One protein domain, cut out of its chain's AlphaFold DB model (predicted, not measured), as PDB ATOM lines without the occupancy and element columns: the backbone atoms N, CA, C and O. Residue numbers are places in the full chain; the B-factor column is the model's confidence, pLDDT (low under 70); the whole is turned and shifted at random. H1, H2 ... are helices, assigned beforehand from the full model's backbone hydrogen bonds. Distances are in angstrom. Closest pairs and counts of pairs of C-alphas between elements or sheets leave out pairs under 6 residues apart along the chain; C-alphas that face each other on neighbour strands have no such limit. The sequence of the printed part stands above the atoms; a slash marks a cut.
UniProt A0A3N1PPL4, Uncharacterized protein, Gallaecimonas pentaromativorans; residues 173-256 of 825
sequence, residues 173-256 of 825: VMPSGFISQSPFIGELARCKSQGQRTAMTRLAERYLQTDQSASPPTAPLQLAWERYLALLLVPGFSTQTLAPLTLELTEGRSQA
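Overview. This is residues 173 to 256 of the 825 residues of an uncharacterized protein of Gallaecimonas pentaromativorans (UniProt A0A3N1PPL4). H4 runs through the middle of a small helical body, with H5 folded back along one side of it and the helical hairpin of H2 and H3 on the other, where H3 crosses H4. The short H1 sits at the corner where H2 begins. The printed part has 84 residues with five named helices, H1 to H5 in order, and no named strand; the class is all helix. It is compact, with a radius of gyration of the C-alphas of 13.0 A, and spans 36 by 28 by 27 A.

Arrangement. H1, residues 178 to 181, and H2, residues 183 to 193, touch only at the corner, the C-alphas of Ile 179 and Gly 186 being closest at 5.1 A. H2 and H3, residues 197 to 209, form a hairpin and touch at a shallow tilt of 15 degrees, opposite ways; their closest C-alphas, Leu 188 and Met 200, are 5.7 A apart. H4, residues 220 to 233, touches H3 with residues 227 to 233 alone, at a steep tilt of 49 degrees, opposite ways, closest at the C-alphas of Ala 204 and Ala 230, 4.6 A. H2 and H4 are close but not clearly touching, their closest C-alphas, Ile 185 and Glu 226, 6.9 A apart. H5, residues 239 to 250, forms a hairpin with H4 and touches it at a steep tilt of 43 degrees, with the C-alphas of Ala 224 and Leu 245 closest at 6.3 A. H5 is apart from H1, H2 and H3. Every O i to N i+4 pair is within hydrogen-bond range in H2, H3 and H4, against 6 of 8 in H5; H1 is too short for such a pair.

Along the chain. H1 begins at C-alpha 178 (122.645, 93.088, 114.937) and is 4.9 A long. H2 measures 15.4 A, H3 18.7 A, H4 20.4 A and H5 16.7 A, ending at C-alpha 250 (105.988, 93.993, 111.773).

Size, cuts and confidence. The C-alphas farthest apart, Gln 194 and Gly 252, are 36.4 A apart. The printed part has no cut and no long link. Mean pLDDT of the printed part is 76.5, and it is under 70 at residues 211 to 218, 235 to 240 and 251 to 255.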
ATOM      1  N   VAL A 173     111.745  97.980 117.217       85.12
ATOM      2  CA  VAL A 173     113.142  98.377 117.419       85.12
ATOM      3  C   VAL A 173     114.068  97.288 116.894       85.12
ATOM      4  O   VAL A 173     113.867  96.105 117.160       85.12
ATOM      5  N   MET A 174     115.115  97.693 116.177       84.25
ATOM      6  CA  MET A 174     116.178  96.779 115.771       84.25
ATOM      7  C   MET A 174     116.872  96.167 117.003       84.25
ATOM      8  O   MET A 174     117.309  96.917 117.883       84.25
ATOM      9  N   PRO A 175     117.063  94.837 117.051       83.44
ATOM     10  CA  PRO A 175     117.852  94.198 118.097       83.44
ATOM     11  C   PRO A 175     119.280  94.760 118.154       83.44
ATOM     12  O   PRO A 175     119.994  94.788 117.152       83.44
ATOM     13  N   SER A 176     119.733  95.172 119.340       72.38
ATOM     14  CA  SER A 176     121.047  95.808 119.532       72.38
ATOM     15  C   SER A 176     122.235  94.925 119.122       72.38
ATOM     16  O   SER A 176     123.271  95.445 118.711       72.38
ATOM     17  N   GLY A 177     122.078  93.597 119.168       77.06
ATOM     18  CA  GLY A 177     123.094  92.631 118.739       77.06
ATOM     19  C   GLY A 177     123.365  92.610 117.231       77.06
ATOM     20  O   GLY A 177     124.415  92.135 116.813       77.06
ATOM     21  N   PHE A 178     122.479  93.158 116.394       81.00
ATOM     22  CA  PHE A 178     122.645  93.088 114.937       81.00
ATOM     23  C   PHE A 178     123.779  93.956 114.407       81.00
ATOM     24  O   PHE A 178     124.407  93.590 113.418       81.00
ATOM     25  N   ILE A 179     124.101  95.063 115.081       79.31
ATOM     26  CA  ILE A 179     125.204  95.939 114.665       79.31
ATOM     27  C   ILE A 179     126.554  95.211 114.775       79.31
ATOM     28  O   ILE A 179     127.435  95.433 113.949       79.31
ATOM     29  N   SER A 180     126.723  94.336 115.772       79.69
ATOM     30  CA  SER A 180     127.951  93.553 115.961       79.69
ATOM     31  C   SER A 180     127.948  92.220 115.210       79.69
ATOM     32  O   SER A 180     129.018  91.712 114.885       79.69
ATOM     33  N   GLN A 181     126.772  91.650 114.936       81.62
ATOM     34  CA  GLN A 181     126.621  90.357 114.256       81.62
ATOM     35  C   GLN A 181     126.598  90.473 112.725       81.62
ATOM     36  O   GLN A 181     126.989  89.530 112.039       81.62
ATOM     37  N   SER A 182     126.158  91.610 112.180       84.06
ATOM     38  CA  SER A 182     126.085  91.847 110.737       84.06
ATOM     39  C   SER A 182     127.296  92.648 110.243       84.06
ATOM     40  O   SER A 182     127.446  93.815 110.626       84.06
ATOM     41  N   PRO A 183     128.136  92.093 109.344       84.06
ATOM     42  CA  PRO A 183     129.247  92.847 108.763       84.06
ATOM     43  C   PRO A 183     128.742  94.045 107.946       84.06
ATOM     44  O   PRO A 183     129.345  95.114 107.988       84.06
ATOM     45  N   PHE A 184     127.595  93.897 107.274       87.38
ATOM     46  CA  PHE A 184     126.970  94.954 106.484       87.38
ATOM     47  C   PHE A 184     126.498  96.131 107.351       87.38
ATOM     48  O   PHE A 184     126.860  97.278 107.089       87.38
ATOM     49  N   ILE A 185     125.726  95.867 108.415       85.31
ATOM     50  CA  ILE A 185     125.215  96.928 109.302       85.31
ATOM     51  C   ILE A 185     126.367  97.609 110.054       85.31
ATOM     52  O   ILE A 185     126.363  98.834 110.201       85.31
ATOM     53  N   GLY A 186     127.369  96.842 110.495       86.31
ATOM     54  CA  GLY A 186     128.561  97.383 111.148       86.31
ATOM     55  C   GLY A 186     129.358  98.326 110.238       86.31
ATOM     56  O   GLY A 186     129.771  99.407 110.669       86.31
ATOM     57  N   GLU A 187     129.526  97.969 108.962       86.62
ATOM     58  CA  GLU A 187     130.204  98.816 107.976       86.62
ATOM     59  C   GLU A 187     129.386 100.075 107.639       86.62
ATOM     60  O   GLU A 187     129.944 101.174 107.600       86.62
ATOM     61  N   LEU A 188     128.055  99.965 107.526       85.81
ATOM     62  CA  LEU A 188     127.168 101.125 107.371       85.81
ATOM     63  C   LEU A 188     127.275 102.110 108.545       85.81
ATOM     64  O   LEU A 188     127.366 103.322 108.328       85.81
ATOM     65  N   ALA A 189     127.293 101.611 109.784       85.38
ATOM     66  CA  ALA A 189     127.449 102.442 110.978       85.38
ATOM     67  C   ALA A 189     128.813 103.157 111.002       85.38
ATOM     68  O   ALA A 189     128.900 104.327 111.388       85.38
ATOM     69  N   ARG A 190     129.873 102.492 110.524       85.06
ATOM     70  CA  ARG A 190     131.205 103.090 110.364       85.06
ATOM     71  C   ARG A 190     131.231 104.169 109.280       85.06
ATOM     72  O   ARG A 190     131.799 105.235 109.500       85.06
ATOM     73  N   CYS A 191     130.596 103.940 108.134       83.31
ATOM     74  CA  CYS A 191     130.489 104.962 107.092       83.31
ATOM     75  C   CYS A 191     129.699 106.186 107.577       83.31
ATOM     76  O   CYS A 191     130.097 107.316 107.283       83.31
ATOM     77  N   LYS A 192     128.640 105.990 108.379       80.56
ATOM     78  CA  LYS A 192     127.916 107.097 109.019       80.56
ATOM     79  C   LYS A 192     128.810 107.892 109.967       80.56
ATOM     80  O   LYS A 192     128.809 109.118 109.888       80.56
ATOM     81  N   SER A 193     129.553 107.233 110.861       82.00
ATOM     82  CA  SER A 193     130.403 107.941 111.834       82.00
ATOM     83  C   SER A 193     131.496 108.777 111.160       82.00
ATOM     84  O   SER A 193     131.925 109.788 111.709       82.00
ATOM     85  N   GLN A 194     131.885 108.404 109.940       81.50
ATOM     86  CA  GLN A 194     132.813 109.144 109.086       81.50
ATOM     87  C   GLN A 194     132.131 110.179 108.167       81.50
ATOM     88  O   GLN A 194     132.814 110.842 107.390       81.50
ATOM     89  N   GLY A 195     130.800 110.312 108.208       74.62
ATOM     90  CA  GLY A 195     130.031 111.229 107.357       74.62
ATOM     91  C   GLY A 195     129.987 110.847 105.869       74.62
ATOM     92  O   GLY A 195     129.608 111.664 105.032       74.62
ATOM     93  N   GLN A 196     130.367 109.617 105.506       77.38
ATOM     94  CA  GLN A 196     130.524 109.173 104.117       77.38
ATOM     95  C   GLN A 196     129.217 108.610 103.537       77.38
ATOM     96  O   GLN A 196     129.058 107.404 103.341       77.38
ATOM     97  N   ARG A 197     128.261 109.491 103.222       72.06
ATOM     98  CA  ARG A 197     126.938 109.099 102.698       72.06
ATOM     99  C   ARG A 197     126.998 108.335 101.370       72.06
ATOM    100  O   ARG A 197     126.313 107.333 101.209       72.06
ATOM    101  N   THR A 198     127.837 108.771 100.430       76.50
ATOM    102  CA  THR A 198     127.996 108.100  99.125       76.50
ATOM    103  C   THR A 198     128.569 106.691  99.268       76.50
ATOM    104  O   THR A 198     128.205 105.801  98.502       76.50
ATOM    105  N   ALA A 199     129.419 106.464 100.275       81.81
ATOM    106  CA  ALA A 199     129.911 105.134 100.611       81.81
ATOM    107  C   ALA A 199     128.786 104.243 101.160       81.81
ATOM    108  O   ALA A 199     128.672 103.102 100.726       81.81
ATOM    109  N   MET A 200     127.905 104.773 102.022       81.19
ATOM    110  CA  MET A 200     126.731 104.032 102.516       81.19
ATOM    111  C   MET A 200     125.809 103.586 101.374       81.19
ATOM    112  O   MET A 200     125.399 102.428 101.341       81.19
ATOM    113  N   THR A 201     125.519 104.471 100.414       80.50
ATOM    114  CA  THR A 201     124.676 104.132  99.255       80.50
ATOM    115  C   THR A 201     125.322 103.057  98.381       80.50
ATOM    116  O   THR A 201     124.669 102.071  98.058       80.50
ATOM    117  N   ARG A 202     126.621 103.172  98.069       83.94
ATOM    118  CA  ARG A 202     127.341 102.149  97.284       83.94
ATOM    119  C   ARG A 202     127.407 100.797  97.994       83.94
ATOM    120  O   ARG A 202     127.297  99.762  97.342       83.94
ATOM    121  N   LEU A 203     127.593 100.793  99.317       87.25
ATOM    122  CA  LEU A 203     127.561  99.568 100.122       87.25
ATOM    123  C   LEU A 203     126.183  98.904 100.058       87.25
ATOM    124  O   LEU A 203     126.105  97.694  99.857       87.25
ATOM    125  N   ALA A 204     125.108  99.687 100.167       85.94
ATOM    126  CA  ALA A 204     123.741  99.190 100.053       85.94
ATOM    127  C   ALA A 204     123.428  98.640  98.648       85.94
ATOM    128  O   ALA A 204     122.877  97.547  98.530       85.94
ATOM    129  N   GLU A 205     123.837  99.335  97.581       86.12
ATOM    130  CA  GLU A 205     123.696  98.855  96.197       86.12
ATOM    131  C   GLU A 205     124.431  97.529  95.984       86.12
ATOM    132  O   GLU A 205     123.864  96.578  95.446       86.12
ATOM    133  N   ARG A 206     125.676  97.440  96.464       86.69
ATOM    134  CA  ARG A 206     126.478  96.218  96.381       86.69
ATOM    135  C   ARG A 206     125.820  95.068  97.137       86.69
ATOM    136  O   ARG A 206     125.776  93.952  96.626       86.69
ATOM    137  N   TYR A 207     125.284  95.336  98.327       87.06
ATOM    138  CA  TYR A 207     124.588  94.338  99.136       87.06
ATOM    139  C   TYR A 207     123.348  93.774  98.427       87.06
ATOM    140  O   TYR A 207     123.146  92.561  98.426       87.06
ATOM    141  N   LEU A 208     122.554  94.630  97.772       84.12
ATOM    142  CA  LEU A 208     121.363  94.217  97.017       84.12
ATOM    143  C   LEU A 208     121.693  93.455  95.723       84.12
ATOM    144  O   LEU A 208     120.887  92.640  95.284       84.12
ATOM    145  N   GLN A 209     122.856  93.709  95.116       83.00
ATOM    146  CA  GLN A 209     123.329  92.997  93.919       83.00
ATOM    147  C   GLN A 209     123.967  91.637  94.235       83.00
ATOM    148  O   GLN A 209     124.093  90.799  93.343       83.00
ATOM    149  N   THR A 210     124.404  91.422  95.478       80.81
ATOM    150  CA  THR A 210     125.075  90.181  95.880       80.81
ATOM    151  C   THR A 210     124.034  89.107  96.192       80.81
ATOM    152  O   THR A 210     123.107  89.342  96.968       80.81
ATOM    153  N   ASP A 211     124.186  87.918  95.605       66.50
ATOM    154  CA  ASP A 211     123.308  86.785  95.893       66.50
ATOM    155  C   ASP A 211     123.558  86.274  97.322       66.50
ATOM    156  O   ASP A 211     124.616  85.736  97.650       66.50
ATOM    157  N   GLN A 212     122.569  86.488  98.189       63.09
ATOM    158  CA  GLN A 212     122.606  86.170  99.620       63.09
ATOM    159  C   GLN A 212     122.546  84.659  99.898       63.09
ATOM    160  O   GLN A 212     122.701  84.242 101.043       63.09
ATOM    161  N   SER A 213     122.311  83.830  98.873       56.34
ATOM    162  CA  SER A 213     122.239  82.368  98.991       56.34
ATOM    163  C   SER A 213     123.575  81.700  99.358       56.34
ATOM    164  O   SER A 213     123.573  80.553  99.802       56.34
ATOM    165  N   ALA A 214     124.701  82.410  99.210       51.84
ATOM    166  CA  ALA A 214     126.051  81.917  99.511       51.84
ATOM    167  C   ALA A 214     126.582  82.309 100.912       51.84
ATOM    168  O   ALA A 214     127.672  81.880 101.299       51.84
ATOM    169  N   SER A 215     125.841  83.124 101.668       55.81
ATOM    170  CA  SER A 215     126.165  83.537 103.041       55.81
ATOM    171  C   SER A 215     125.991  82.367 104.033       55.81
ATOM    172  O   SER A 215     125.174  81.481 103.774       55.81
ATOM    173  N   PRO A 216     126.686  82.335 105.193       58.44
ATOM    174  CA  PRO A 216     126.340  81.401 106.276       58.44
ATOM    175  C   PRO A 216     124.851  81.547 106.652       58.44
ATOM    176  O   PRO A 216     124.282  82.598 106.370       58.44
ATOM    177  N   PRO A 217     124.199  80.542 107.273       55.69
ATOM    178  CA  PRO A 217     122.772  80.606 107.595       55.69
ATOM    179  C   PRO A 217     122.487  81.747 108.584       55.69
ATOM    180  O   PRO A 217     122.540  81.573 109.801       55.69
ATOM    181  N   THR A 218     122.211  82.932 108.051       62.34
ATOM    182  CA  THR A 218     121.794  84.109 108.805       62.34
ATOM    183  C   THR A 218     120.329  83.928 109.197       62.34
ATOM    184  O   THR A 218     119.521  83.449 108.399       62.34
ATOM    185  N   ALA A 219     119.962  84.295 110.427       75.56
ATOM    186  CA  ALA A 219     118.573  84.208 110.874       75.56
ATOM    187  C   ALA A 219     117.648  85.023 109.938       75.56
ATOM    188  O   ALA A 219     118.016  86.134 109.545       75.56
ATOM    189  N   PRO A 220     116.436  84.531 109.606       78.88
ATOM    190  CA  PRO A 220     115.552  85.163 108.617       78.88
ATOM    191  C   PRO A 220     115.199  86.615 108.973       78.88
ATOM    192  O   PRO A 220     115.160  87.482 108.103       78.88
ATOM    193  N   LEU A 221     115.040  86.906 110.268       80.88
ATOM    194  CA  LEU A 221     114.762  88.250 110.775       80.88
ATOM    195  C   LEU A 221     115.951  89.210 110.587       80.88
ATOM    196  O   LEU A 221     115.754  90.382 110.276       80.88
ATOM    197  N   GLN A 222     117.190  88.729 110.724       82.19
ATOM    198  CA  GLN A 222     118.383  89.543 110.474       82.19
ATOM    199  C   GLN A 222     118.497  89.906 108.986       82.19
ATOM    200  O   GLN A 222     118.717  91.072 108.659       82.19
ATOM    201  N   LEU A 223     118.253  88.944 108.088       82.56
ATOM    202  CA  LEU A 223     118.255  89.180 106.642       82.56
ATOM    203  C   LEU A 223     117.182  90.204 106.221       82.56
ATOM    204  O   LEU A 223     117.438  91.051 105.359       82.56
ATOM    205  N   ALA A 224     115.997  90.155 106.839       83.00
ATOM    206  CA  ALA A 224     114.923  91.118 106.598       83.00
ATOM    207  C   ALA A 224     115.339  92.550 106.978       83.00
ATOM    208  O   ALA A 224     115.151  93.476 106.186       83.00
ATOM    209  N   TRP A 225     115.980  92.736 108.138       84.62
ATOM    210  CA  TRP A 225     116.505  94.037 108.567       84.62
ATOM    211  C   TRP A 225     117.614  94.564 107.653       84.62
ATOM    212  O   TRP A 225     117.598  95.739 107.288       84.62
ATOM    213  N   GLU A 226     118.562  93.711 107.261       86.31
ATOM    214  CA  GLU A 226     119.652  94.093 106.357       86.31
ATOM    215  C   GLU A 226     119.104  94.548 104.994       86.31
ATOM    216  O   GLU A 226     119.480  95.612 104.499       86.31
ATOM    217  N   ARG A 227     118.150  93.803 104.420       85.25
ATOM    218  CA  ARG A 227     117.475  94.171 103.163       85.25
ATOM    219  C   ARG A 227     116.653  95.449 103.289       85.25
ATOM    220  O   ARG A 227     116.731  96.302 102.407       85.25
ATOM    221  N   TYR A 228     115.895  95.599 104.373       86.25
ATOM    222  CA  TYR A 228     115.087  96.790 104.633       86.25
ATOM    223  C   TYR A 228     115.953  98.055 104.699       86.25
ATOM    224  O   TYR A 228     115.692  99.031 103.998       86.25
ATOM    225  N   LEU A 229     117.038  98.018 105.480       86.25
ATOM    226  CA  LEU A 229     117.974  99.138 105.591       86.25
ATOM    227  C   LEU A 229     118.705  99.429 104.278       86.25
ATOM    228  O   LEU A 229     118.888 100.598 103.937       86.25
ATOM    229  N   ALA A 230     119.113  98.390 103.542       84.69
ATOM    230  CA  ALA A 230     119.756  98.560 102.245       84.69
ATOM    231  C   ALA A 230     118.823  99.285 101.263       84.69
ATOM    232  O   ALA A 230     119.233 100.261 100.642       84.69
ATOM    233  N   LEU A 231     117.551  98.882 101.180       83.00
ATOM    234  CA  LEU A 231     116.571  99.533 100.306       83.00
ATOM    235  C   LEU A 231     116.322 100.998 100.686       83.00
ATOM    236  O   LEU A 231     116.249 101.836  99.793       83.00
ATOM    237  N   LEU A 232     116.258 101.338 101.980       80.19
ATOM    238  CA  LEU A 232     116.085 102.730 102.426       80.19
ATOM    239  C   LEU A 232     117.248 103.656 102.025       80.19
ATOM    240  O   LEU A 232     117.049 104.863 101.881       80.19
ATOM    241  N   LEU A 233     118.459 103.114 101.866       78.56
ATOM    242  CA  LEU A 233     119.663 103.876 101.513       78.56
ATOM    243  C   LEU A 233     119.881 104.009  99.997       78.56
ATOM    244  O   LEU A 233     120.667 104.868  99.579       78.56
ATOM    245  N   VAL A 234     119.208 103.188  99.184       75.44
ATOM    246  CA  VAL A 234     119.330 103.207  97.721       75.44
ATOM    247  C   VAL A 234     118.277 104.131  97.103       75.44
ATOM    248  O   VAL A 234     117.079 103.956  97.327       75.44
ATOM    249  N   PRO A 235     118.678 105.120  96.288       63.62
ATOM    250  CA  PRO A 235     117.724 105.993  95.622       63.62
ATOM    251  C   PRO A 235     116.847 105.224  94.622       63.62
ATOM    252  O   PRO A 235     117.351 104.586  93.705       63.62
ATOM    253  N   GLY A 236     115.523 105.372  94.736       60.31
ATOM    254  CA  GLY A 236     114.573 104.801  93.770       60.31
ATOM    255  C   GLY A 236     114.242 103.325  94.003       60.31
ATOM    256  O   GLY A 236     113.919 102.620  93.050       60.31
ATOM    257  N   PHE A 237     114.328 102.856  95.252       66.00
ATOM    258  CA  PHE A 237     113.930 101.501  95.627       66.00
ATOM    259  C   PHE A 237     112.504 101.158  95.153       66.00
ATOM    260  O   PHE A 237     111.599 101.996  95.162       66.00
ATOM    261  N   SER A 238     112.292  99.904  94.739       59.03
ATOM    262  CA  SER A 238     110.982  99.437  94.279       59.03
ATOM    263  C   SER A 238     110.009  99.348  95.455       59.03
ATOM    264  O   SER A 238     110.205  98.556  96.383       59.03
ATOM    265  N   THR A 239     108.922 100.117  95.394       62.03
ATOM    266  CA  THR A 239     107.806 100.063  96.354       62.03
ATOM    267  C   THR A 239     107.255  98.644  96.521       62.03
ATOM    268  O   THR A 239     106.873  98.263  97.626       62.03
ATOM    269  N   GLN A 240     107.312  97.830  95.459       62.97
ATOM    270  CA  GLN A 240     106.879  96.429  95.452       62.97
ATOM    271  C   GLN A 240     107.755  95.519  96.328       62.97
ATOM    272  O   GLN A 240     107.279  94.497  96.807       62.97
ATOM    273  N   THR A 241     109.021  95.886  96.563       72.38
ATOM    274  CA  THR A 241     109.949  95.110  97.412       72.38
ATOM    275  C   THR A 241     109.946  95.551  98.873       72.38
ATOM    276  O   THR A 241     110.175  94.734  99.759       72.38
ATOM    277  N   LEU A 242     109.659  96.828  99.150       75.50
ATOM    278  CA  LEU A 242     109.761  97.375 100.502       75.50
ATOM    279  C   LEU A 242     108.508  97.125 101.355       75.50
ATOM    280  O   LEU A 242     108.624  96.886 102.558       75.50
ATOM    281  N   ALA A 243     107.320  97.123 100.747       71.81
ATOM    282  CA  ALA A 243     106.074  96.807 101.444       71.81
ATOM    283  C   ALA A 243     106.067  95.405 102.106       71.81
ATOM    284  O   ALA A 243     105.798  95.344 103.307       71.81
ATOM    285  N   PRO A 244     106.411  94.294 101.413       76.06
ATOM    286  CA  PRO A 244     106.411  92.967 102.036       76.06
ATOM    287  C   PRO A 244     107.450  92.845 103.157       76.06
ATOM    288  O   PRO A 244     107.134  92.290 104.201       76.06
ATOM    289  N   LEU A 245     108.639  93.441 103.006       73.56
ATOM    290  CA  LEU A 245     109.669  93.442 104.055       73.56
ATOM    291  C   LEU A 245     109.232  94.223 105.301       73.56
ATOM    292  O   LEU A 245     109.480  93.793 106.423       73.56
ATOM    293  N   THR A 246     108.554  95.360 105.115       71.62
ATOM    294  CA  THR A 246     107.964  96.111 106.236       71.62
ATOM    295  C   THR A 246     106.935  95.252 106.973       71.62
ATOM    296  O   THR A 246     106.945  95.205 108.198       71.62
ATOM    297  N   LEU A 247     106.083  94.532 106.236       72.69
ATOM    298  CA  LEU A 247     105.072  93.647 106.818       72.69
ATOM    299  C   LEU A 247     105.700  92.454 107.557       72.69
ATOM    300  O   LEU A 247     105.282  92.162 108.677       72.69
ATOM    301  N   GLU A 248     106.733  91.827 106.989       78.44
ATOM    302  CA  GLU A 248     107.513  90.759 107.634       78.44
ATOM    303  C   GLU A 248     108.126  91.229 108.959       78.44
ATOM    304  O   GLU A 248     107.966  90.562 109.978       78.44
ATOM    305  N   LEU A 249     108.752  92.411 108.977       76.50
ATOM    306  CA  LEU A 249     109.343  92.997 110.187       76.50
ATOM    307  C   LEU A 249     108.306  93.387 111.246       76.50
ATOM    308  O   LEU A 249     108.640  93.483 112.425       76.50
ATOM    309  N   THR A 250     107.059  93.632 110.839       71.19
ATOM    310  CA  THR A 250     105.988  93.993 111.773       71.19
ATOM    311  C   THR A 250     105.350  92.801 112.476       71.19
ATOM    312  O   THR A 250     104.640  93.026 113.451       71.19
ATOM    313  N   GLU A 251     105.597  91.556 112.042       64.56
ATOM    314  CA  GLU A 251     105.121  90.312 112.686       64.56
ATOM    315  C   GLU A 251     103.639  90.355 113.150       64.56
ATOM    316  O   GLU A 251     103.271  89.824 114.197       64.56
ATOM    317  N   GLY A 252     102.757  91.031 112.402       61.19
ATOM    318  CA  GLY A 252     101.334  91.181 112.747       61.19
ATOM    319  C   GLY A 252     100.978  92.395 113.622       61.19
ATOM    320  O   GLY A 252      99.798  92.688 113.805       61.19
ATOM    321  N   ARG A 253     101.959  93.174 114.095       65.56
ATOM    322  CA  ARG A 253     101.775  94.510 114.698       65.56
ATOM    323  C   ARG A 253     101.670  95.587 113.613       65.56
ATOM    324  O   ARG A 253     102.471  96.517 113.567       65.56
ATOM    325  N   SER A 254     100.664  95.483 112.746       59.78
ATOM    326  CA  SER A 254     100.497  96.333 111.550       59.78
ATOM    327  C   SER A 254     100.408  97.847 111.816       59.78
ATOM    328  O   SER A 254     100.519  98.640 110.883       59.78
ATOM    329  N   GLN A 255     100.213  98.266 113.072       66.06
ATOM    330  CA  GLN A 255     100.103  99.674 113.469       66.06
ATOM    331  C   GLN A 255     101.371 100.254 114.122       66.06
ATOM    332  O   GLN A 255     101.448 101.474 114.288       66.06
ATOM    333  N   ALA A 256     102.355  99.420 114.483       80.25
ATOM    334  CA  ALA A 256     103.586  99.860 115.137       80.25
ATOM    335  C   ALA A 256     104.635 100.278 114.086       80.25
ATOM    336  O   ALA A 256     105.057  99.441 113.288       80.25
TER     337      ALA A 256